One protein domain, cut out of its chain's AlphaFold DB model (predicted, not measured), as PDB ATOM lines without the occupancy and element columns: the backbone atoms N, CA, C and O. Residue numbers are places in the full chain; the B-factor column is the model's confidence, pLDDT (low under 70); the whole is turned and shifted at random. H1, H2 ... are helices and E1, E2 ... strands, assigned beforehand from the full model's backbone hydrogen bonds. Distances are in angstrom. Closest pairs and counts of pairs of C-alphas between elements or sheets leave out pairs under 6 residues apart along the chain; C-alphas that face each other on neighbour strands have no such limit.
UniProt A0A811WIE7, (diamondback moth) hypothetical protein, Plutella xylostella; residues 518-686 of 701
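AT A GLANCE: This is residues 518 to 686 of the 701 residues of the protein "(diamondback moth) hypothetical protein" of Plutella xylostella (UniProt A0A811WIE7). Two strongly twisted sheets of five strands lie face to face as a sandwich, with their strands running nearly the same line, and one helix, H1, crosses the face of one sheet that is turned away from the other sheet. The small hairpin of E1 and E2 makes one edge of that sheet, and residues 601 to 607 stick out as a loop. The printed part has 169 residues and is mostly strand, with E1 to E7, then H1, then E8 to E10 along it. One sheet has the order E1, E2, E10, E4, E8 and is antiparallel; the other has the order E3, E9, E5, E6, E7 and is mixed. It is compact, with a radius of gyration of the C-alphas of 16.0 A, and rounded, spanning 43 by 40 by 30 A.

IN THESE COORDINATES: Begin at C-alpha 518 at (10.809, 13.279, 38.787), where E1, residues 518 to 520, starts; E2 is residues 530 to 533. E3, residues 545 to 555, is 24.0 A long and bends by 75 degrees at residue 552. Next come E4, residues 558 to 567, 28.6 A; E5, residues 576 to 583, 23.0 A; E6, residues 589 to 594; and E7, residues 609 to 612. Find C-alpha 622 at (-17.376, 26.783, 20.286); from there H1 runs 18.3 A to residue 634. E8 is residues 649 to 656, 22.6 A, and E9 residues 659 to 668, 26.2 A. E10, residues 675 to 685, runs 28.4 A to C-alpha 685 at (-6.677, 18.470, 13.054).

HOW THE PARTS SIT: Look first at the hairpin of E1 and E2, where N 518 and O 532 are 2.9 A apart. E2 is antiparallel to E10, with N 533 and O 675 at 2.8 A. E10 and E4 pair through N 560 and O 683, 2.8 A, and E4 and E8 through N 651 and O 563, 2.8 A. In the other sheet, find N 546 and O 666 of E3 and E9 at 2.9 A, and N 579 and O 665 of E5 and E9 at 2.8 A. E5 and E6 form a hairpin, with N 580 and O 592 at 2.8 A; E6 and E7 are parallel, with N 610 and O 591 at 2.9 A. The parts of the sandwich that face each other are 10.6 A centre to centre. H1 is on the first sheet at a height of 9.2 A, across the strands, and every O i to N i+4 pair in it is within hydrogen-bond range. Its closest C-alphas to E8 are those of Phe 624 and Tyr 652, 7.4 A.

THE WHOLE: The C-alphas of Val 539 and Lys 633, the two farthest apart, are 48.8 A apart. The printed part has no cut; the links E2 to E3, E6 to E7 and H1 to E8 are long. Look for pLDDT under 70 at residues 537 to 543, 598 to 608 and 618 to 620; the mean of the printed part is 86.5.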
ATOM      1  N   GLN A 518      10.810  14.391  37.838       90.19
ATOM      2  CA  GLN A 518      10.809  13.279  38.787       90.19
ATOM      3  C   GLN A 518       9.647  12.318  38.559       90.19
ATOM      4  O   GLN A 518       8.508  12.741  38.392       90.19
ATOM      5  N   VAL A 519       9.898  11.007  38.588       92.38
ATOM      6  CA  VAL A 519       8.799  10.029  38.609       92.38
ATOM      7  C   VAL A 519       8.031  10.121  39.929       92.38
ATOM      8  O   VAL A 519       8.635  10.131  40.999       92.38
ATOM      9  N   TYR A 520       6.706  10.142  39.846       94.44
ATOM     10  CA  TYR A 520       5.804  10.210  40.992       94.44
ATOM     11  C   TYR A 520       4.894   8.977  41.009       94.44
ATOM     12  O   TYR A 520       4.301   8.647  39.979       94.44
ATOM     13  N   PHE A 521       4.812   8.265  42.138       94.06
ATOM     14  CA  PHE A 521       4.071   6.996  42.268       94.06
ATOM     15  C   PHE A 521       2.825   7.110  43.155       94.06
ATOM     16  O   PHE A 521       1.992   6.202  43.172       94.06
ATOM     17  N   GLU A 522       2.705   8.205  43.897       94.12
ATOM     18  CA  GLU A 522       1.689   8.439  44.918       94.12
ATOM     19  C   GLU A 522       0.368   8.954  44.321       94.12
ATOM     20  O   GLU A 522      -0.679   8.813  44.944       94.12
ATOM     21  N   ASP A 523       0.405   9.504  43.104       95.50
ATOM     22  CA  ASP A 523      -0.757   9.915  42.307       95.50
ATOM     23  C   ASP A 523      -0.433   9.751  40.811       95.50
ATOM     24  O   ASP A 523       0.728   9.821  40.390       95.50
ATOM     25  N   SER A 524      -1.446   9.510  39.984       97.00
ATOM     26  CA  SER A 524      -1.314   9.478  38.529       97.00
ATOM     27  C   SER A 524      -2.671   9.642  37.856       97.00
ATOM     28  O   SER A 524      -3.699   9.199  38.361       97.00
ATOM     29  N   PHE A 525      -2.675  10.227  36.660       97.44
ATOM     30  CA  PHE A 525      -3.886  10.303  35.853       97.44
ATOM     31  C   PHE A 525      -4.217   8.964  35.170       97.44
ATOM     32  O   PHE A 525      -5.377   8.551  35.150       97.44
ATOM     33  N   PHE A 526      -3.205   8.248  34.664       96.81
ATOM     34  CA  PHE A 526      -3.352   6.918  34.067       96.81
ATOM     35  C   PHE A 526      -2.183   6.003  34.439       96.81
ATOM     36  O   PHE A 526      -1.016   6.379  34.348       96.81
ATOM     37  N   GLY A 527      -2.482   4.739  34.737       96.75
ATOM     38  CA  GLY A 527      -1.457   3.733  34.994       96.75
ATOM     39  C   GLY A 527      -0.992   3.756  36.445       96.75
ATOM     40  O   GLY A 527      -1.820   3.667  37.338       96.75
ATOM     41  N   GLY A 528       0.318   3.757  36.694       96.44
ATOM     42  CA  GLY A 528       0.878   3.563  38.045       96.44
ATOM     43  C   GLY A 528       1.872   4.633  38.475       96.44
ATOM     44  O   GLY A 528       2.432   4.544  39.560       96.44
ATOM     45  N   SER A 529       2.127   5.607  37.607       96.44
ATOM     46  CA  SER A 529       3.064   6.706  37.834       96.44
ATOM     47  C   SER A 529       2.734   7.869  36.906       96.44
ATOM     48  O   SER A 529       2.092   7.665  35.872       96.44
ATOM     49  N   CYS A 530       3.157   9.070  37.277       97.38
ATOM     50  CA  CYS A 530       3.182  10.253  36.419       97.38
ATOM     51  C   CYS A 530       4.500  11.019  36.619       97.38
ATOM     52  O   CYS A 530       5.434  10.498  37.237       97.38
ATOM     53  N   LEU A 531       4.597  12.232  36.071       95.56
ATOM     54  CA  LEU A 531       5.791  13.064  36.184       95.56
ATOM     55  C   LEU A 531       5.541  14.255  37.113       95.56
ATOM     56  O   LEU A 531       4.642  15.048  36.867       95.56
ATOM     57  N   GLN A 532       6.355  14.415  38.147       94.06
ATOM     58  CA  GLN A 532       6.437  15.629  38.948       94.06
ATOM     59  C   GLN A 532       7.468  16.576  38.327       94.06
ATOM     60  O   GLN A 532       8.644  16.240  38.189       94.06
ATOM     61  N   ILE A 533       7.018  17.773  37.963       91.81
ATOM     62  CA  ILE A 533       7.863  18.841  37.437       91.81
ATOM     63  C   ILE A 533       8.312  19.696  38.610       91.81
ATOM     64  O   ILE A 533       7.487  20.356  39.250       91.81
ATOM     65  N   ASN A 534       9.609  19.678  38.895       87.06
ATOM     66  CA  ASN A 534      10.187  20.522  39.927       87.06
ATOM     67  C   ASN A 534      10.632  21.855  39.292       87.06
ATOM     68  O   ASN A 534      11.328  21.829  38.280       87.06
ATOM     69  N   PRO A 535      10.200  23.004  39.838       75.50
ATOM     70  CA  PRO A 535      10.353  24.320  39.227       75.50
ATOM     71  C   PRO A 535      11.803  24.783  39.139       75.50
ATOM     72  O   PRO A 535      12.286  24.927  38.033       75.50
ATOM     73  N   SER A 536      12.471  24.989  40.271       70.38
ATOM     74  CA  SER A 536      13.891  25.320  40.415       70.38
ATOM     75  C   SER A 536      14.413  24.692  41.711       70.38
ATOM     76  O   SER A 536      13.620  24.296  42.572       70.38
ATOM     77  N   ASP A 537      15.730  24.579  41.858       66.06
ATOM     78  CA  ASP A 537      16.357  24.202  43.126       66.06
ATOM     79  C   ASP A 537      16.923  25.429  43.863       66.06
ATOM     80  O   ASP A 537      16.985  26.530  43.312       66.06
ATOM     81  N   GLU A 538      17.312  25.263  45.134       61.22
ATOM     82  CA  GLU A 538      17.869  26.366  45.945       61.22
ATOM     83  C   GLU A 538      19.174  26.930  45.367       61.22
ATOM     84  O   GLU A 538      19.647  28.003  45.763       61.22
ATOM     85  N   VAL A 539      19.787  26.166  44.469       59.50
ATOM     86  CA  VAL A 539      21.104  26.408  43.917       59.50
ATOM     87  C   VAL A 539      20.998  27.265  42.652       59.50
ATOM     88  O   VAL A 539      21.770  28.212  42.518       59.50
ATOM     89  N   SER A 540      19.989  27.032  41.807       61.19
ATOM     90  CA  SER A 540      19.657  27.854  40.640       61.19
ATOM     91  C   SER A 540      18.161  28.229  40.585       61.19
ATOM     92  O   SER A 540      17.379  27.615  39.851       61.19
ATOM     93  N   PRO A 541      17.726  29.271  41.322       58.69
ATOM     94  CA  PRO A 541      16.313  29.666  41.422       58.69
ATOM     95  C   PRO A 541      15.706  30.199  40.108       58.69
ATOM     96  O   PRO A 541      14.487  30.246  39.950       58.69
ATOM     97  N   GLU A 542      16.535  30.589  39.136       59.56
ATOM     98  CA  GLU A 542      16.079  31.101  37.835       59.56
ATOM     99  C   GLU A 542      15.714  29.979  36.844       59.56
ATOM    100  O   GLU A 542      15.035  30.198  35.832       59.56
ATOM    101  N   HIS A 543      16.135  28.747  37.133       67.19
ATOM    102  CA  HIS A 543      16.026  27.601  36.242       67.19
ATOM    103  C   HIS A 543      14.632  26.964  36.240       67.19
ATOM    104  O   HIS A 543      14.452  25.865  36.738       67.19
ATOM    105  N   ARG A 544      13.652  27.628  35.617       74.06
ATOM    106  CA  ARG A 544      12.252  27.151  35.538       74.06
ATOM    107  C   ARG A 544      11.853  26.492  34.228       74.06
ATOM    108  O   ARG A 544      10.733  26.006  34.101       74.06
ATOM    109  N   LEU A 545      12.731  26.533  33.229       80.19
ATOM    110  CA  LEU A 545      12.472  25.981  31.908       80.19
ATOM    111  C   LEU A 545      13.195  24.645  31.738       80.19
ATOM    112  O   LEU A 545      14.414  24.570  31.885       80.19
ATOM    113  N   ILE A 546      12.431  23.611  31.392       82.56
ATOM    114  CA  ILE A 546      12.906  22.231  31.302       82.56
ATOM    115  C   ILE A 546      12.504  21.645  29.954       82.56
ATOM    116  O   ILE A 546      11.348  21.745  29.539       82.56
ATOM    117  N   ARG A 547      13.431  20.990  29.253       87.56
ATOM    118  CA  ARG A 547      13.089  20.262  28.026       87.56
ATOM    119  C   ARG A 547      12.402  18.941  28.375       87.56
ATOM    120  O   ARG A 547      13.010  18.099  29.032       87.56
ATOM    121  N   LEU A 548      11.182  18.727  27.879       91.00
ATOM    122  CA  LEU A 548      10.474  17.448  28.013       91.00
ATOM    123  C   LEU A 548      10.764  16.511  26.838       91.00
ATOM    124  O   LEU A 548      11.064  15.332  27.044       91.00
ATOM    125  N   PHE A 549      10.661  17.046  25.615       93.06
ATOM    126  CA  PHE A 549      10.907  16.285  24.399       93.06
ATOM    127  C   PHE A 549      11.745  17.042  23.374       93.06
ATOM    128  O   PHE A 549      11.442  18.184  23.024       93.06
ATOM    129  N   HIS A 550      12.709  16.341  22.784       92.69
ATOM    130  CA  HIS A 550      13.085  16.548  21.390       92.69
ATOM    131  C   HIS A 550      12.221  15.651  20.500       92.69
ATOM    132  O   HIS A 550      12.076  14.460  20.775       92.69
ATOM    133  N   CYS A 551      11.655  16.194  19.427       95.19
ATOM    134  CA  CYS A 551      10.737  15.473  18.542       95.19
ATOM    135  C   CYS A 551      10.848  15.928  17.082       95.19
ATOM    136  O   CYS A 551      11.646  16.806  16.756       95.19
ATOM    137  N   ASP A 552      10.127  15.271  16.177       95.75
ATOM    138  CA  ASP A 552      10.154  15.543  14.734       95.75
ATOM    139  C   ASP A 552       8.763  15.360  14.107       95.75
ATOM    140  O   ASP A 552       8.615  14.709  13.076       95.75
ATOM    141  N   PHE A 553       7.717  15.876  14.760       96.00
ATOM    142  CA  PHE A 553       6.347  15.725  14.262       96.00
ATOM    143  C   PHE A 553       6.084  16.699  13.115       96.00
ATOM    144  O   PHE A 553       6.237  17.912  13.271       96.00
ATOM    145  N   GLU A 554       5.659  16.174  11.970       94.50
ATOM    146  CA  GLU A 554       5.178  16.986  10.855       94.50
ATOM    147  C   GLU A 554       3.728  17.418  11.112       94.50
ATOM    148  O   GLU A 554       2.843  16.583  11.311       94.50
ATOM    149  N   VAL A 555       3.491  18.728  11.110       92.75
ATOM    150  CA  VAL A 555       2.182  19.351  11.311       92.75
ATOM    151  C   VAL A 555       1.817  20.103  10.038       92.75
ATOM    152  O   VAL A 555       2.565  20.971   9.589       92.75
ATOM    153  N   LYS A 556       0.683  19.749   9.425       88.12
ATOM    154  CA  LYS A 556       0.272  20.337   8.143       88.12
ATOM    155  C   LYS A 556      -0.477  21.649   8.326       88.12
ATOM    156  O   LYS A 556      -0.084  22.636   7.721       88.12
ATOM    157  N   ASP A 557      -1.508  21.638   9.169       86.62
ATOM    158  CA  ASP A 557      -2.390  22.791   9.378       86.62
ATOM    159  C   ASP A 557      -2.452  23.178  10.858       86.62
ATOM    160  O   ASP A 557      -1.960  24.234  11.266       86.62
ATOM    161  N   SER A 558      -3.053  22.297  11.660       91.06
ATOM    162  CA  SER A 558      -3.312  22.532  13.073       91.06
ATOM    163  C   SER A 558      -2.965  21.313  13.917       91.06
ATOM    164  O   SER A 558      -3.089  20.159  13.495       91.06
ATOM    165  N   LEU A 559      -2.568  21.592  15.152       95.19
ATOM    166  CA  LEU A 559      -2.228  20.606  16.163       95.19
ATOM    167  C   LEU A 559      -3.179  20.756  17.351       95.19
ATOM    168  O   LEU A 559      -3.283  21.834  17.939       95.19
ATOM    169  N   ILE A 560      -3.853  19.670  17.717       96.06
ATOM    170  CA  ILE A 560      -4.541  19.562  19.001       96.06
ATOM    171  C   ILE A 560      -3.512  19.115  20.029       96.06
ATOM    172  O   ILE A 560      -2.822  18.112  19.827       96.06
ATOM    173  N   VAL A 561      -3.438  19.838  21.142       97.94
ATOM    174  CA  VAL A 561      -2.603  19.461  22.284       97.94
ATOM    175  C   VAL A 561      -3.497  19.216  23.490       97.94
ATOM    176  O   VAL A 561      -4.279  20.089  23.857       97.94
ATOM    177  N   CYS A 562      -3.384  18.040  24.100       98.00
ATOM    178  CA  CYS A 562      -4.032  17.706  25.364       98.00
ATOM    179  C   CYS A 562      -2.976  17.693  26.469       98.00
ATOM    180  O   CYS A 562      -1.969  16.993  26.357       98.00
ATOM    181  N   VAL A 563      -3.204  18.441  27.542       98.00
ATOM    182  CA  VAL A 563      -2.314  18.504  28.706       98.00
ATOM    183  C   VAL A 563      -3.150  18.266  29.950       98.00
ATOM    184  O   VAL A 563      -4.186  18.901  30.121       98.00
ATOM    185  N   VAL A 564      -2.705  17.358  30.815       97.81
ATOM    186  CA  VAL A 564      -3.384  17.069  32.080       97.81
ATOM    187  C   VAL A 564      -2.423  17.280  33.231       97.81
ATOM    188  O   VAL A 564      -1.379  16.627  33.297       97.81
ATOM    189  N   THR A 565      -2.771  18.189  34.135       96.88
ATOM    190  CA  THR A 565      -1.923  18.574  35.268       96.88
ATOM    191  C   THR A 565      -2.674  18.543  36.584       96.88
ATOM    192  O   THR A 565      -3.892  18.691  36.605       96.88
ATOM    193  N   LYS A 566      -1.947  18.410  37.689       94.94
ATOM    194  CA  LYS A 566      -2.495  18.563  39.037       94.94
ATOM    195  C   LYS A 566      -1.517  19.334  39.911       94.94
ATOM    196  O   LYS A 566      -0.335  18.998  39.986       94.94
ATOM    197  N   THR A 567      -2.008  20.388  40.545       91.50
ATOM    198  CA  THR A 567      -1.269  21.140  41.562       91.50
ATOM    199  C   THR A 567      -1.303  20.373  42.876       91.50
ATOM    200  O   THR A 567      -2.351  19.852  43.261       91.50
ATOM    201  N   LEU A 568      -0.177  20.310  43.584       86.44
ATOM    202  CA  LEU A 568      -0.174  19.763  44.940       86.44
ATOM    203  C   LEU A 568      -0.875  20.740  45.895       86.44
ATOM    204  O   LEU A 568      -0.803  21.952  45.705       86.44
ATOM    205  N   THR A 569      -1.541  20.214  46.927       80.19
ATOM    206  CA  THR A 569      -2.404  20.977  47.852       80.19
ATOM    207  C   THR A 569      -1.707  22.172  48.502       80.19
ATOM    208  O   THR A 569      -2.339  23.198  48.737       80.19
ATOM    209  N   ASP A 570      -0.403  22.057  48.756       82.44
ATOM    210  CA  ASP A 570       0.400  23.113  49.380       82.44
ATOM    211  C   ASP A 570       0.690  24.291  48.428       82.44
ATOM    212  O   ASP A 570       1.139  25.348  48.869       82.44
ATOM    213  N   TYR A 571       0.409  24.134  47.130       82.31
ATOM    214  CA  TYR A 571       0.745  25.096  46.081       82.31
ATOM    215  C   TYR A 571      -0.404  25.314  45.076       82.31
ATOM    216  O   TYR A 571      -0.244  25.052  43.880       82.31
ATOM    217  N   PRO A 572      -1.565  25.820  45.525       82.31
ATOM    218  CA  PRO A 572      -2.764  25.941  44.690       82.31
ATOM    219  C   PRO A 572      -2.618  26.934  43.528       82.31
ATOM    220  O   PRO A 572      -3.326  26.823  42.534       82.31
ATOM    221  N   GLU A 573      -1.695  27.891  43.637       84.06
ATOM    222  CA  GLU A 573      -1.461  28.914  42.612       84.06
ATOM    223  C   GLU A 573      -0.565  28.418  41.465       84.06
ATOM    224  O   GLU A 573      -0.468  29.071  40.425       84.06
ATOM    225  N   GLN A 574       0.123  27.280  41.627       87.94
ATOM    226  CA  GLN A 574       1.088  26.823  40.631       87.94
ATOM    227  C   GLN A 574       0.426  26.485  39.291       87.94
ATOM    228  O   GLN A 574      -0.699  26.003  39.212       87.94
ATOM    229  N   SER A 575       1.158  26.714  38.205       88.88
ATOM    230  CA  SER A 575       0.756  26.294  36.869       88.88
ATOM    231  C   SER A 575       1.958  25.906  36.015       88.88
ATOM    232  O   SER A 575       3.116  26.160  36.362       88.88
ATOM    233  N   LEU A 576       1.660  25.232  34.906       91.88
ATOM    234  CA  LEU A 576       2.642  24.723  33.961       91.88
ATOM    235  C   LEU A 576       2.325  25.256  32.567       91.88
ATOM    236  O   LEU A 576       1.298  24.890  31.991       91.88
ATOM    237  N   ASP A 577       3.218  26.083  32.037       92.62
ATOM    238  CA  ASP A 577       3.211  26.489  30.636       92.62
ATOM    239  C   ASP A 577       3.993  25.466  29.802       92.62
ATOM    240  O   ASP A 577       5.013  24.926  30.245       92.62
ATOM    241  N   LEU A 578       3.545  25.214  28.572       94.12
ATOM    242  CA  LEU A 578       4.279  24.389  27.611       94.12
ATOM    243  C   LEU A 578       4.752  25.252  26.448       94.12
ATOM    244  O   LEU A 578       3.955  25.936  25.818       94.12
ATOM    245  N   GLN A 579       6.036  25.183  26.113       92.06
ATOM    246  CA  GLN A 579       6.608  25.880  24.966       92.06
ATOM    247  C   GLN A 579       6.878  24.897  23.826       92.06
ATOM    248  O   GLN A 579       7.644  23.942  23.969       92.06
ATOM    249  N   LEU A 580       6.254  25.148  22.680       93.94
ATOM    250  CA  LEU A 580       6.400  24.390  21.446       93.94
ATOM    251  C   LEU A 580       7.286  25.171  20.477       93.94
ATOM    252  O   LEU A 580       6.973  26.309  20.126       93.94
ATOM    253  N   LEU A 581       8.370  24.551  20.011       91.50
ATOM    254  CA  LEU A 581       9.240  25.133  18.986       91.50
ATOM    255  C   LEU A 581       8.957  24.483  17.635       91.50
ATOM    256  O   LEU A 581       9.203  23.286  17.458       91.50
ATOM    257  N   PHE A 582       8.508  25.281  16.677       91.94
ATOM    258  CA  PHE A 582       8.318  24.856  15.298       91.94
ATOM    259  C   PHE A 582       9.488  25.305  14.430       91.94
ATOM    260  O   PHE A 582       9.963  26.435  14.539       91.94
ATOM    261  N   LEU A 583       9.924  24.405  13.552       89.75
ATOM    262  CA  LEU A 583      10.850  24.685  12.466       89.75
ATOM    263  C   LEU A 583      10.067  24.777  11.163       89.75
ATOM    264  O   LEU A 583       9.301  23.872  10.813       89.75
ATOM    265  N   HIS A 584      10.320  25.849  10.432       86.69
ATOM    266  CA  HIS A 584       9.731  26.124   9.133       86.69
ATOM    267  C   HIS A 584      10.768  25.920   8.030       86.69
ATOM    268  O   HIS A 584      11.961  25.716   8.275       86.69
ATOM    269  N   GLY A 585      10.320  25.997   6.775       77.00
ATOM    270  CA  GLY A 585      11.242  26.129   5.646       77.00
ATOM    271  C   GLY A 585      12.178  27.338   5.814       77.00
ATOM    272  O   GLY A 585      11.997  28.180   6.691       77.00
ATOM    273  N   THR A 586      13.210  27.449   4.977       70.56
ATOM    274  CA  THR A 586      14.189  28.565   5.001       70.56
ATOM    275  C   THR A 586      14.929  28.804   6.334       70.56
ATOM    276  O   THR A 586      15.673  29.772   6.430       70.56
ATOM    277  N   GLY A 587      14.782  27.922   7.335       72.06
ATOM    278  CA  GLY A 587      15.414  28.064   8.653       72.06
ATOM    279  C   GLY A 587      14.660  28.972   9.631       72.06
ATOM    280  O   GLY A 587      15.176  29.241  10.710       72.06
ATOM    281  N   ALA A 588      13.454  29.432   9.283       83.62
ATOM    282  CA  ALA A 588      12.624  30.217  10.193       83.62
ATOM    283  C   ALA A 588      12.071  29.341  11.332       83.62
ATOM    284  O   ALA A 588      11.835  28.143  11.154       83.62
ATOM    285  N   THR A 589      11.831  29.941  12.494       87.50
ATOM    286  CA  THR A 589      11.264  29.266  13.667       87.50
ATOM    287  C   THR A 589      10.069  30.044  14.206       87.50
ATOM    288  O   THR A 589       9.923  31.234  13.946       87.50
ATOM    289  N   SER A 590       9.181  29.367  14.932       87.81
ATOM    290  CA  SER A 590       8.140  30.033  15.719       87.81
ATOM    291  C   SER A 590       7.964  29.341  17.059       87.81
ATOM    292  O   SER A 590       8.040  28.109  17.144       87.81
ATOM    293  N   ARG A 591       7.687  30.127  18.099       89.25
ATOM    294  CA  ARG A 591       7.420  29.618  19.443       89.25
ATOM    295  C   ARG A 591       5.953  29.792  19.784       89.25
ATOM    296  O   ARG A 591       5.409  30.887  19.680       89.25
ATOM    297  N   VAL A 592       5.322  28.703  20.199       92.25
ATOM    298  CA  VAL A 592       3.942  28.709  20.685       92.25
ATOM    299  C   VAL A 592       3.959  28.332  22.157       92.25
ATOM    300  O   VAL A 592       4.479  27.278  22.510       92.25
ATOM    301  N   VAL A 593       3.398  29.178  23.013       92.38
ATOM    302  CA  VAL A 593       3.323  28.946  24.456       92.38
ATOM    303  C   VAL A 593       1.886  28.606  24.828       92.38
ATOM    304  O   VAL A 593       0.985  29.431  24.706       92.38
ATOM    305  N   LEU A 594       1.665  27.377  25.278       94.69
ATOM    306  CA  LEU A 594       0.390  26.923  25.814       94.69
ATOM    307  C   LEU A 594       0.305  27.353  27.271       94.69
ATOM    308  O   LEU A 594       1.094  26.893  28.100       94.69
ATOM    309  N   LYS A 595      -0.636  28.241  27.573       91.94
ATOM    310  CA  LYS A 595      -0.734  28.869  28.886       91.94
ATOM    311  C   LYS A 595      -1.403  27.967  29.918       91.94
ATOM    312  O   LYS A 595      -2.464  27.383  29.672       91.94
ATOM    313  N   GLY A 596      -0.760  27.911  31.079       89.25
ATOM    314  CA  GLY A 596      -1.111  27.239  32.319       89.25
ATOM    315  C   GLY A 596      -2.491  27.617  32.849       89.25
ATOM    316  O   GLY A 596      -3.280  26.753  33.220       89.25
ATOM    317  N   GLN A 597      -2.760  28.918  32.840       82.69
ATOM    318  CA  GLN A 597      -3.953  29.577  33.362       82.69
ATOM    319  C   GLN A 597      -4.404  30.670  32.384       82.69
ATOM    320  O   GLN A 597      -3.661  31.056  31.479       82.69
ATOM    321  N   THR A 598      -5.624  31.169  32.566       67.00
ATOM    322  CA  THR A 598      -6.178  32.297  31.797       67.00
ATOM    323  C   THR A 598      -5.769  33.660  32.346       67.00
ATOM    324  O   THR A 598      -5.774  34.636  31.600       67.00
ATOM    325  N   ASP A 599      -5.392  33.713  33.625       63.50
ATOM    326  CA  ASP A 599      -5.126  34.943  34.362       63.50
ATOM    327  C   ASP A 599      -3.604  35.144  34.460       63.50
ATOM    328  O   ASP A 599      -2.937  34.786  35.438       63.50
ATOM    329  N   ASP A 600      -3.010  35.660  33.390       54.84
ATOM    330  CA  ASP A 600      -1.644  36.181  33.454       54.84
ATOM    331  C   ASP A 600      -1.695  37.641  33.920       54.84
ATOM    332  O   ASP A 600      -2.446  38.457  33.376       54.84
ATOM    333  N   GLU A 601      -0.866  37.989  34.911       52.34
ATOM    334  CA  GLU A 601      -0.433  39.379  35.049       52.34
ATOM    335  C   GLU A 601       0.197  39.788  33.715       52.34
ATOM    336  O   GLU A 601       0.942  39.014  33.117       52.34
ATOM    337  N   TYR A 602      -0.149  40.973  33.217       42.66
ATOM    338  CA  TYR A 602       0.333  41.470  31.933       42.66
ATOM    339  C   TYR A 602       1.868  41.424  31.878       42.66
ATOM    340  O   TYR A 602       2.546  42.244  32.496       42.66
ATOM    341  N   VAL A 603       2.408  40.464  31.130       52.53
ATOM    342  CA  VAL A 603       3.804  40.450  30.688       52.53
ATOM    343  C   VAL A 603       3.830  41.130  29.325       52.53
ATOM    344  O   VAL A 603       2.946  40.878  28.500       52.53
ATOM    345  N   GLU A 604       4.806  42.010  29.085       44.91
ATOM    346  CA  GLU A 604       4.970  42.615  27.761       44.91
ATOM    347  C   GLU A 604       5.023  41.508  26.692       44.91
ATOM    348  O   GLU A 604       5.754  40.528  26.859       44.91
ATOM    349  N   PRO A 605       4.219  41.613  25.621       51.25
ATOM    350  CA  PRO A 605       4.184  40.596  24.585       51.25
ATOM    351  C   PRO A 605       5.544  40.521  23.892       51.25
ATOM    352  O   PRO A 605       5.974  41.487  23.262       51.25
ATOM    353  N   ASP A 606       6.196  39.363  23.984       62.19
ATOM    354  CA  ASP A 606       7.325  39.038  23.118       62.19
ATOM    355  C   ASP A 606       6.786  38.861  21.686       62.19
ATOM    356  O   ASP A 606       5.952  37.975  21.458       62.19
ATOM    357  N   PRO A 607       7.210  39.697  20.720       58.94
ATOM    358  CA  PRO A 607       6.740  39.615  19.341       58.94
ATOM    359  C   PRO A 607       7.038  38.266  18.665       58.94
ATOM    360  O   PRO A 607       6.369  37.938  17.683       58.94
ATOM    361  N   ASP A 608       7.976  37.473  19.193       69.75
ATOM    362  CA  ASP A 608       8.366  36.167  18.654       69.75
ATOM    363  C   ASP A 608       7.643  34.977  19.330       69.75
ATOM    364  O   ASP A 608       7.862  33.814  18.957       69.75
ATOM    365  N   MET A 609       6.743  35.234  20.295       80.44
ATOM    366  CA  MET A 609       5.966  34.209  21.006       80.44
ATOM    367  C   MET A 609       4.454  34.320  20.774       80.44
ATOM    368  O   MET A 609       3.820  35.348  21.001       80.44
ATOM    369  N   ILE A 610       3.838  33.198  20.394       87.56
ATOM    370  CA  ILE A 610       2.387  33.070  20.232       87.56
ATOM    371  C   ILE A 610       1.808  32.390  21.472       87.56
ATOM    372  O   ILE A 610       1.965  31.183  21.654       87.56
ATOM    373  N   ASN A 611       1.107  33.146  22.316       88.88
ATOM    374  CA  ASN A 611       0.404  32.589  23.472       88.88
ATOM    375  C   ASN A 611      -0.937  31.965  23.053       88.88
ATOM    376  O   ASN A 611      -1.742  32.601  22.371       88.88
ATOM    377  N   VAL A 612      -1.194  30.732  23.490       90.81
ATOM    378  CA  VAL A 612      -2.431  29.983  23.235       90.81
ATOM    379  C   VAL A 612      -3.025  29.533  24.564       90.81
ATOM    380  O   VAL A 612      -2.375  28.855  25.360       90.81
ATOM    381  N   PHE A 613      -4.283  29.885  24.794       91.12
ATOM    382  CA  PHE A 613      -5.032  29.502  25.988       91.12
ATOM    383  C   PHE A 613      -5.872  28.251  25.727       91.12
ATOM    384  O   PHE A 613      -6.214  27.945  24.582       91.12
ATOM    385  N   ALA A 614      -6.200  27.518  26.792       92.75
ATOM    386  CA  ALA A 614      -6.980  26.295  26.674       92.75
ATOM    387  C   ALA A 614      -8.377  26.600  26.105       92.75
ATOM    388  O   ALA A 614      -9.114  27.437  26.628       92.75
ATOM    389  N   ALA A 615      -8.764  25.894  25.043       91.06
ATOM    390  CA  ALA A 615     -10.064  26.031  24.400       91.06
ATOM    391  C   ALA A 615     -11.205  25.713  25.379       91.06
ATOM    392  O   ALA A 615     -12.252  26.342  25.337       91.06
ATOM    393  N   ASN A 616     -10.995  24.785  26.308       90.94
ATOM    394  CA  ASN A 616     -11.978  24.407  27.319       90.94
ATOM    395  C   ASN A 616     -11.866  25.192  28.638       90.94
ATOM    396  O   ASN A 616     -12.478  24.789  29.623       90.94
ATOM    397  N   ALA A 617     -11.120  26.304  28.676       82.56
ATOM    398  CA  ALA A 617     -11.049  27.155  29.867       82.56
ATOM    399  C   ALA A 617     -12.404  27.795  30.225       82.56
ATOM    400  O   ALA A 617     -12.670  28.097  31.385       82.56
ATOM    401  N   THR A 618     -13.284  27.986  29.235       69.19
ATOM    402  CA  THR A 618     -14.664  28.446  29.442       69.19
ATOM    403  C   THR A 618     -15.647  27.432  28.862       69.19
ATOM    404  O   THR A 618     -15.393  26.822  27.824       69.19
ATOM    405  N   ARG A 619     -16.784  27.232  29.545       60.84
ATOM    406  CA  ARG A 619     -17.785  26.213  29.170       60.84
ATOM    407  C   ARG A 619     -18.487  26.483  27.834       60.84
ATOM    408  O   ARG A 619     -18.959  25.534  27.220       60.84
ATOM    409  N   ASP A 620     -18.518  27.736  27.381       62.00
ATOM    410  CA  ASP A 620     -19.252  28.174  26.184       62.00
ATOM    411  C   ASP A 620     -18.356  28.326  24.936       62.00
ATOM    412  O   ASP A 620     -18.729  28.992  23.971       62.00
ATOM    413  N   ASN A 621     -17.155  27.735  24.930       76.75
ATOM    414  CA  ASN A 621     -16.231  27.883  23.807       76.75
ATOM    415  C   ASN A 621     -16.583  26.944  22.636       76.75
ATOM    416  O   ASN A 621     -16.366  25.730  22.708       76.75
ATOM    417  N   GLU A 622     -17.065  27.515  21.526       86.00
ATOM    418  CA  GLU A 622     -17.376  26.783  20.286       86.00
ATOM    419  C   GLU A 622     -16.191  25.946  19.773       86.00
ATOM    420  O   GLU A 622     -16.389  24.813  19.322       86.00
ATOM    421  N   LEU A 623     -14.958  26.451  19.921       88.25
ATOM    422  CA  LEU A 623     -13.737  25.768  19.486       88.25
ATOM    423  C   LEU A 623     -13.535  24.440  20.222       88.25
ATOM    424  O   LEU A 623     -13.128  23.451  19.614       88.25
ATOM    425  N   PHE A 624     -13.843  24.376  21.520       91.81
ATOM    426  CA  PHE A 624     -13.720  23.116  22.252       91.81
ATOM    427  C   PHE A 624     -14.747  22.087  21.769       91.81
ATOM    428  O   PHE A 624     -14.399  20.926  21.549       91.81
ATOM    429  N   GLY A 625     -15.983  22.519  21.500       91.38
ATOM    430  CA  GLY A 625     -17.006  21.659  20.904       91.38
ATOM    431  C   GLY A 625     -16.620  21.141  19.510       91.38
ATOM    432  O   GLY A 625     -17.005  20.031  19.135       91.38
ATOM    433  N   GLU A 626     -15.855  21.910  18.729       91.25
ATOM    434  CA  GLU A 626     -15.261  21.460  17.462       91.25
ATOM    435  C   GLU A 626     -14.172  20.410  17.663       91.25
ATOM    436  O   GLU A 626     -14.239  19.352  17.031       91.25
ATOM    437  N   ILE A 627     -13.224  20.658  18.574       93.00
ATOM    438  CA  ILE A 627     -12.160  19.707  18.929       93.00
ATOM    439  C   ILE A 627     -12.769  18.378  19.384       93.00
ATOM    440  O   ILE A 627     -12.396  17.326  18.867       93.00
ATOM    441  N   GLN A 628     -13.750  18.407  20.291       92.81
ATOM    442  CA  GLN A 628     -14.426  17.201  20.781       92.81
ATOM    443  C   GLN A 628     -15.080  16.412  19.645       92.81
ATOM    444  O   GLN A 628     -14.860  15.208  19.519       92.81
ATOM    445  N   ARG A 629     -15.864  17.076  18.784       92.62
ATOM    446  CA  ARG A 629     -16.511  16.421  17.635       92.62
ATOM    447  C   ARG A 629     -15.495  15.832  16.664       92.62
ATOM    448  O   ARG A 629     -15.739  14.754  16.127       92.62
ATOM    449  N   TYR A 630     -14.386  16.531  16.430       93.06
ATOM    450  CA  TYR A 630     -13.320  16.054  15.560       93.06
ATOM    451  C   TYR A 630     -12.652  14.808  16.150       93.06
ATOM    452  O   TYR A 630     -12.631  13.771  15.490       93.06
ATOM    453  N   LEU A 631     -12.188  14.868  17.402       94.38
ATOM    454  CA  LEU A 631     -11.524  13.748  18.069       94.38
ATOM    455  C   LEU A 631     -12.439  12.528  18.173       94.38
ATOM    456  O   LEU A 631     -12.058  11.450  17.742       94.38
ATOM    457  N   LEU A 632     -13.684  12.685  18.626       93.50
ATOM    458  CA  LEU A 632     -14.624  11.561  18.736       93.50
ATOM    459  C   LEU A 632     -14.932  10.891  17.388       93.50
ATOM    460  O   LEU A 632     -15.306   9.719  17.352       93.50
ATOM    461  N   LYS A 633     -14.798  11.625  16.279       93.88
ATOM    462  CA  LYS A 633     -15.031  11.106  14.928       93.88
ATOM    463  C   LYS A 633     -13.778  10.493  14.299       93.88
ATOM    464  O   LYS A 633     -13.911   9.521  13.557       93.88
ATOM    465  N   HIS A 634     -12.607  11.084  14.527       92.69
ATOM    466  CA  HIS A 634     -11.376  10.767  13.798       92.69
ATOM    467  C   HIS A 634     -10.320  10.059  14.657       92.69
ATOM    468  O   HIS A 634      -9.633   9.188  14.140       92.69
ATOM    469  N   GLU A 635     -10.223  10.390  15.945       93.94
ATOM    470  CA  GLU A 635      -9.196   9.910  16.882       93.94
ATOM    471  C   GLU A 635      -9.801   9.630  18.281       93.94
ATOM    472  O   GLU A 635      -9.421  10.267  19.268       93.94
ATOM    473  N   PRO A 636     -10.790   8.722  18.417       93.56
ATOM    474  CA  PRO A 636     -11.522   8.543  19.675       93.56
ATOM    475  C   PRO A 636     -10.638   8.047  20.827       93.56
ATOM    476  O   PRO A 636     -10.869   8.433  21.969       93.56
ATOM    477  N   ASP A 637      -9.596   7.260  20.532       92.25
ATOM    478  CA  ASP A 637      -8.641   6.753  21.529       92.25
ATOM    479  C   ASP A 637      -7.709   7.850  22.083       92.25
ATOM    480  O   ASP A 637      -7.057   7.656  23.108       92.25
ATOM    481  N   PHE A 638      -7.638   9.009  21.417       95.44
ATOM    482  CA  PHE A 638      -6.891  10.177  21.885       95.44
ATOM    483  C   PHE A 638      -7.695  11.021  22.884       95.44
ATOM    484  O   PHE A 638      -7.114  11.735  23.700       95.44
ATOM    485  N   TYR A 639      -9.027  10.983  22.810       95.44
ATOM    486  CA  TYR A 639      -9.874  11.869  23.598       95.44
ATOM    487  C   TYR A 639      -9.855  11.506  25.090       95.44
ATOM    488  O   TYR A 639     -10.310  10.447  25.513       95.44
ATOM    489  N   VAL A 640      -9.397  12.456  25.897       94.94
ATOM    490  CA  VAL A 640      -9.496  12.480  27.356       94.94
ATOM    491  C   VAL A 640     -10.708  13.311  27.786       94.94
ATOM    492  O   VAL A 640     -10.858  14.465  27.377       94.94
ATOM    493  N   SER A 641     -11.559  12.738  28.638       91.38
ATOM    494  CA  SER A 641     -12.706  13.431  29.236       91.38
ATOM    495  C   SER A 641     -12.282  14.677  30.024       91.38
ATOM    496  O   SER A 641     -11.322  14.640  30.784       91.38
ATOM    497  N   THR A 642     -13.030  15.775  29.904       90.50
ATOM    498  CA  THR A 642     -12.898  16.952  30.789       90.50
ATOM    499  C   THR A 642     -13.791  16.867  32.031       90.50
ATOM    500  O   THR A 642     -13.775  17.764  32.869       90.50
ATOM    501  N   GLU A 643     -14.577  15.799  32.158       87.81
ATOM    502  CA  GLU A 643     -15.461  15.527  33.291       87.81
ATOM    503  C   GLU A 643     -14.928  14.363  34.137       87.81
ATOM    504  O   GLU A 643     -14.373  13.410  33.592       87.81
ATOM    505  N   ASN A 644     -15.182  14.407  35.454       84.94
ATOM    506  CA  ASN A 644     -14.828  13.364  36.433       84.94
ATOM    507  C   ASN A 644     -13.321  13.057  36.540       84.94
ATOM    508  O   ASN A 644     -12.926  11.904  36.681       84.94
ATOM    509  N   ASN A 645     -12.488  14.098  36.526       87.12
ATOM    510  CA  ASN A 645     -11.027  13.971  36.488       87.12
ATOM    511  C   ASN A 645     -10.329  13.976  37.860       87.12
ATOM    512  O   ASN A 645      -9.115  14.115  37.906       87.12
ATOM    513  N   ASN A 646     -11.056  13.832  38.975       91.62
ATOM    514  CA  ASN A 646     -10.483  13.662  40.328       91.62
ATOM    515  C   ASN A 646      -9.390  14.696  40.686       91.62
ATOM    516  O   ASN A 646      -8.256  14.347  41.023       91.62
ATOM    517  N   ASP A 647      -9.745  15.978  40.574       91.06
ATOM    518  CA  ASP A 647      -8.878  17.143  40.820       91.06
ATOM    519  C   ASP A 647      -7.714  17.324  39.828       91.06
ATOM    520  O   ASP A 647      -6.866  18.196  40.020       91.06
ATOM    521  N   TRP A 648      -7.676  16.546  38.743       95.38
ATOM    522  CA  TRP A 648      -6.804  16.815  37.603       95.38
ATOM    523  C   TRP A 648      -7.458  17.806  36.638       95.38
ATOM    524  O   TRP A 648      -8.623  17.672  36.255       95.38
ATOM    525  N   ASP A 649      -6.670  18.779  36.201       94.31
ATOM    526  CA  ASP A 649      -7.053  19.773  35.212       94.31
ATOM    527  C   ASP A 649      -6.687  19.282  33.807       94.31
ATOM    528  O   ASP A 649      -5.506  19.147  33.473       94.31
ATOM    529  N   VAL A 650      -7.706  18.989  32.996       96.00
ATOM    530  CA  VAL A 650      -7.572  18.517  31.612       96.00
ATOM    531  C   VAL A 650      -7.780  19.696  30.678       96.00
ATOM    532  O   VAL A 650      -8.873  20.255  30.629       96.00
ATOM    533  N   ARG A 651      -6.763  20.041  29.890       96.19
ATOM    534  CA  ARG A 651      -6.769  21.203  28.996       96.19
ATOM    535  C   ARG A 651      -6.500  20.805  27.555       96.19
ATOM    536  O   ARG A 651      -5.544  20.089  27.265       96.19
ATOM    537  N   TYR A 652      -7.329  21.322  26.654       96.25
ATOM    538  CA  TYR A 652      -7.174  21.179  25.211       96.25
ATOM    539  C   TYR A 652      -6.779  22.503  24.579       96.25
ATOM    540  O   TYR A 652      -7.413  23.526  24.823       96.25
ATOM    541  N   TYR A 653      -5.783  22.471  23.706       95.31
ATOM    542  CA  TYR A 653      -5.312  23.617  22.942       95.31
ATOM    543  C   TYR A 653      -5.436  23.323  21.453       95.31
ATOM    544  O   TYR A 653      -5.230  22.189  21.019       95.31
ATOM    545  N   ALA A 654      -5.727  24.364  20.678       93.44
ATOM    546  CA  ALA A 654      -5.713  24.319  19.226       93.44
ATOM    547  C   ALA A 654      -4.596  25.244  18.733       93.44
ATOM    548  O   ALA A 654      -4.681  26.463  18.871       93.44
ATOM    549  N   VAL A 655      -3.528  24.662  18.196       92.06
ATOM    550  CA  VAL A 655      -2.365  25.399  17.698       92.06
ATOM    551  C   VAL A 655      -2.440  25.448  16.181       92.06
ATOM    552  O   VAL A 655      -2.297  24.420  15.523       92.06
ATOM    553  N   VAL A 656      -2.658  26.639  15.624       88.25
ATOM    554  CA  VAL A 656      -2.606  26.871  14.174       88.25
ATOM    555  C   VAL A 656      -1.151  27.109  13.786       88.25
ATOM    556  O   VAL A 656      -0.636  28.216  13.932       88.25
ATOM    557  N   ALA A 657      -0.474  26.057  13.339       82.25
ATOM    558  CA  ALA A 657       0.913  26.120  12.905       82.25
ATOM    559  C   ALA A 657       1.194  25.007  11.893       82.25
ATOM    560  O   ALA A 657       1.026  23.827  12.194       82.25
ATOM    561  N   ALA A 658       1.689  25.387  10.718       87.69
ATOM    562  CA  ALA A 658       2.256  24.460   9.749       87.69
ATOM    563  C   ALA A 658       3.768  24.370   9.969       87.69
ATOM    564  O   ALA A 658       4.400  25.388  10.228       87.69
ATOM    565  N   GLY A 659       4.361  23.187   9.847       91.56
ATOM    566  CA  GLY A 659       5.803  22.996   9.979       91.56
ATOM    567  C   GLY A 659       6.160  21.759  10.789       91.56
ATOM    568  O   GLY A 659       5.383  20.819  10.926       91.56
ATOM    569  N   ARG A 660       7.378  21.743  11.320       92.88
ATOM    570  CA  ARG A 660       7.917  20.614  12.079       92.88
ATOM    571  C   ARG A 660       8.030  20.989  13.545       92.88
ATOM    572  O   ARG A 660       8.856  21.831  13.892       92.88
ATOM    573  N   LEU A 661       7.248  20.349  14.408       94.81
ATOM    574  CA  LEU A 661       7.411  20.493  15.851       94.81
ATOM    575  C   LEU A 661       8.720  19.808  16.257       94.81
ATOM    576  O   LEU A 661       8.843  18.583  16.192       94.81
ATOM    577  N   ALA A 662       9.709  20.613  16.632       92.94
ATOM    578  CA  ALA A 662      11.054  20.148  16.943       92.94
ATOM    579  C   ALA A 662      11.251  19.802  18.416       92.94
ATOM    580  O   ALA A 662      12.130  18.999  18.747       92.94
ATOM    581  N   SER A 663      10.486  20.428  19.306       92.00
ATOM    582  CA  SER A 663      10.645  20.208  20.737       92.00
ATOM    583  C   SER A 663       9.483  20.741  21.562       92.00
ATOM    584  O   SER A 663       8.827  21.703  21.160       92.00
ATOM    585  N   VAL A 664       9.323  20.152  22.746       93.56
ATOM    586  CA  VAL A 664       8.370  20.543  23.789       93.56
ATOM    587  C   VAL A 664       9.154  20.828  25.067       93.56
ATOM    588  O   VAL A 664       9.898  19.967  25.545       93.56
ATOM    589  N   SER A 665       8.990  22.025  25.615       90.94
ATOM    590  CA  SER A 665       9.559  22.431  26.902       90.94
ATOM    591  C   SER A 665       8.461  22.793  27.891       90.94
ATOM    592  O   SER A 665       7.348  23.130  27.499       90.94
ATOM    593  N   LEU A 666       8.791  22.726  29.171       90.19
ATOM    594  CA  LEU A 666       7.913  22.984  30.299       90.19
ATOM    595  C   LEU A 666       8.443  24.180  31.070       90.19
ATOM    596  O   LEU A 666       9.648  24.253  31.308       90.19
ATOM    597  N   ARG A 667       7.558  25.083  31.484       88.25
ATOM    598  CA  ARG A 667       7.907  26.198  32.357       88.25
ATOM    599  C   ARG A 667       6.949  26.274  33.530       88.25
ATOM    600  O   ARG A 667       5.750  26.460  33.342       88.25
ATOM    601  N   THR A 668       7.478  26.141  34.736       87.38
ATOM    602  CA  THR A 668       6.705  26.380  35.957       87.38
ATOM    603  C   THR A 668       6.526  27.881  36.182       87.38
ATOM    604  O   THR A 668       7.424  28.682  35.896       87.38
ATOM    605  N   ARG A 669       5.359  28.288  36.692       82.25
ATOM    606  CA  ARG A 669       5.075  29.707  36.955       82.25
ATOM    607  C   ARG A 669       5.829  30.212  38.180       82.25
ATOM    608  O   ARG A 669       6.502  31.235  38.091       82.25
ATOM    609  N   TYR A 670       5.778  29.484  39.291       79.69
ATOM    610  CA  TYR A 670       6.450  29.863  40.540       79.69
ATOM    611  C   TYR A 670       7.679  28.985  40.838       79.69
ATOM    612  O   TYR A 670       7.663  27.806  40.478       79.69
ATOM    613  N   PRO A 671       8.727  29.534  41.481       74.81
ATOM    614  CA  PRO A 671      10.005  28.846  41.708       74.81
ATOM    615  C   PRO A 671       9.974  27.760  42.797       74.81
ATOM    616  O   PRO A 671      10.831  26.885  42.792       74.81
ATOM    617  N   ASP A 672       8.980  27.761  43.691       74.38
ATOM    618  CA  ASP A 672       9.036  26.929  44.909       74.38
ATOM    619  C   ASP A 672       8.047  25.747  44.914       74.38
ATOM    620  O   ASP A 672       8.096  24.879  45.786       74.38
ATOM    621  N   ALA A 673       7.155  25.682  43.923       80.94
ATOM    622  CA  ALA A 673       6.038  24.742  43.875       80.94
ATOM    623  C   ALA A 673       6.180  23.663  42.779       80.94
ATOM    624  O   ALA A 673       6.218  24.008  41.598       80.94
ATOM    625  N   PRO A 674       6.193  22.356  43.085       89.88
ATOM    626  CA  PRO A 674       6.081  21.321  42.058       89.88
ATOM    627  C   PRO A 674       4.662  21.227  41.474       89.88
ATOM    628  O   PRO A 674       3.673  21.610  42.102       89.88
ATOM    629  N   VAL A 675       4.557  20.661  40.273       93.69
ATOM    630  CA  VAL A 675       3.282  20.364  39.598       93.69
ATOM    631  C   VAL A 675       3.347  18.988  38.949       93.69
ATOM    632  O   VAL A 675       4.370  18.616  38.378       93.69
ATOM    633  N   LEU A 676       2.266  18.214  39.034       96.44
ATOM    634  CA  LEU A 676       2.185  16.908  38.390       96.44
ATOM    635  C   LEU A 676       1.716  17.065  36.943       96.44
ATOM    636  O   LEU A 676       0.727  17.745  36.675       96.44
ATOM    637  N   LEU A 677       2.398  16.397  36.019       97.56
ATOM    638  CA  LEU A 677       2.020  16.211  34.625       97.56
ATOM    639  C   LEU A 677       1.567  14.757  34.439       97.56
ATOM    640  O   LEU A 677       2.372  13.824  34.395       97.56
ATOM    641  N   GLY A 678       0.251  14.574  34.355       97.75
ATOM    642  CA  GLY A 678      -0.410  13.271  34.310       97.75
ATOM    643  C   GLY A 678      -0.681  12.768  32.900       97.75
ATOM    644  O   GLY A 678      -0.838  11.567  32.704       97.75
ATOM    645  N   HIS A 679      -0.748  13.651  31.906       98.25
ATOM    646  CA  HIS A 679      -0.913  13.263  30.507       98.25
ATOM    647  C   HIS A 679      -0.464  14.379  29.565       98.25
ATOM    648  O   HIS A 679      -0.694  15.561  29.821       98.25
ATOM    649  N   PHE A 680       0.134  13.985  28.449       98.44
ATOM    650  CA  PHE A 680       0.473  14.843  27.329       98.44
ATOM    651  C   PHE A 680       0.105  14.137  26.026       98.44
ATOM    652  O   PHE A 680       0.500  12.989  25.808       98.44
ATOM    653  N   GLY A 681      -0.624  14.830  25.158       98.19
ATOM    654  CA  GLY A 681      -1.093  14.309  23.884       98.19
ATOM    655  C   GLY A 681      -0.968  15.328  22.757       98.19
ATOM    656  O   GLY A 681      -1.238  16.509  22.953       98.19
ATOM    657  N   LEU A 682      -0.610  14.852  21.567       97.94
ATOM    658  CA  LEU A 682      -0.578  15.582  20.304       97.94
ATOM    659  C   LEU A 682      -1.400  14.837  19.243       97.94
ATOM    660  O   LEU A 682      -1.158  13.654  19.006       97.94
ATOM    661  N   ALA A 683      -2.312  15.525  18.559       96.31
ATOM    662  CA  ALA A 683      -3.092  14.966  17.452       96.31
ATOM    663  C   ALA A 683      -3.254  15.973  16.306       96.31
ATOM    664  O   ALA A 683      -3.275  17.183  16.524       96.31
ATOM    665  N   HIS A 684      -3.376  15.471  15.076       91.94
ATOM    666  CA  HIS A 684      -3.643  16.315  13.910       91.94
ATOM    667  C   HIS A 684      -5.099  16.787  13.896       91.94
ATOM    668  O   HIS A 684      -5.996  16.018  14.239       91.94
ATOM    669  N   MET A 685      -5.339  18.006  13.416       86.06
ATOM    670  CA  MET A 685      -6.677  18.470  13.054       86.06
ATOM    671  C   MET A 685      -6.655  19.118  11.672       86.06
ATOM    672  O   MET A 685      -5.937  20.092  11.453       86.06
ATOM    673  N   ASP A 686      -7.452  18.577  10.748       79.25
ATOM    674  CA  ASP A 686      -7.656  19.181   9.431       79.25
ATOM    675  C   ASP A 686      -8.419  20.506   9.607       79.25
ATOM    676  O   ASP A 686      -9.552  20.483  10.076       79.25
TER     677      ASP A 686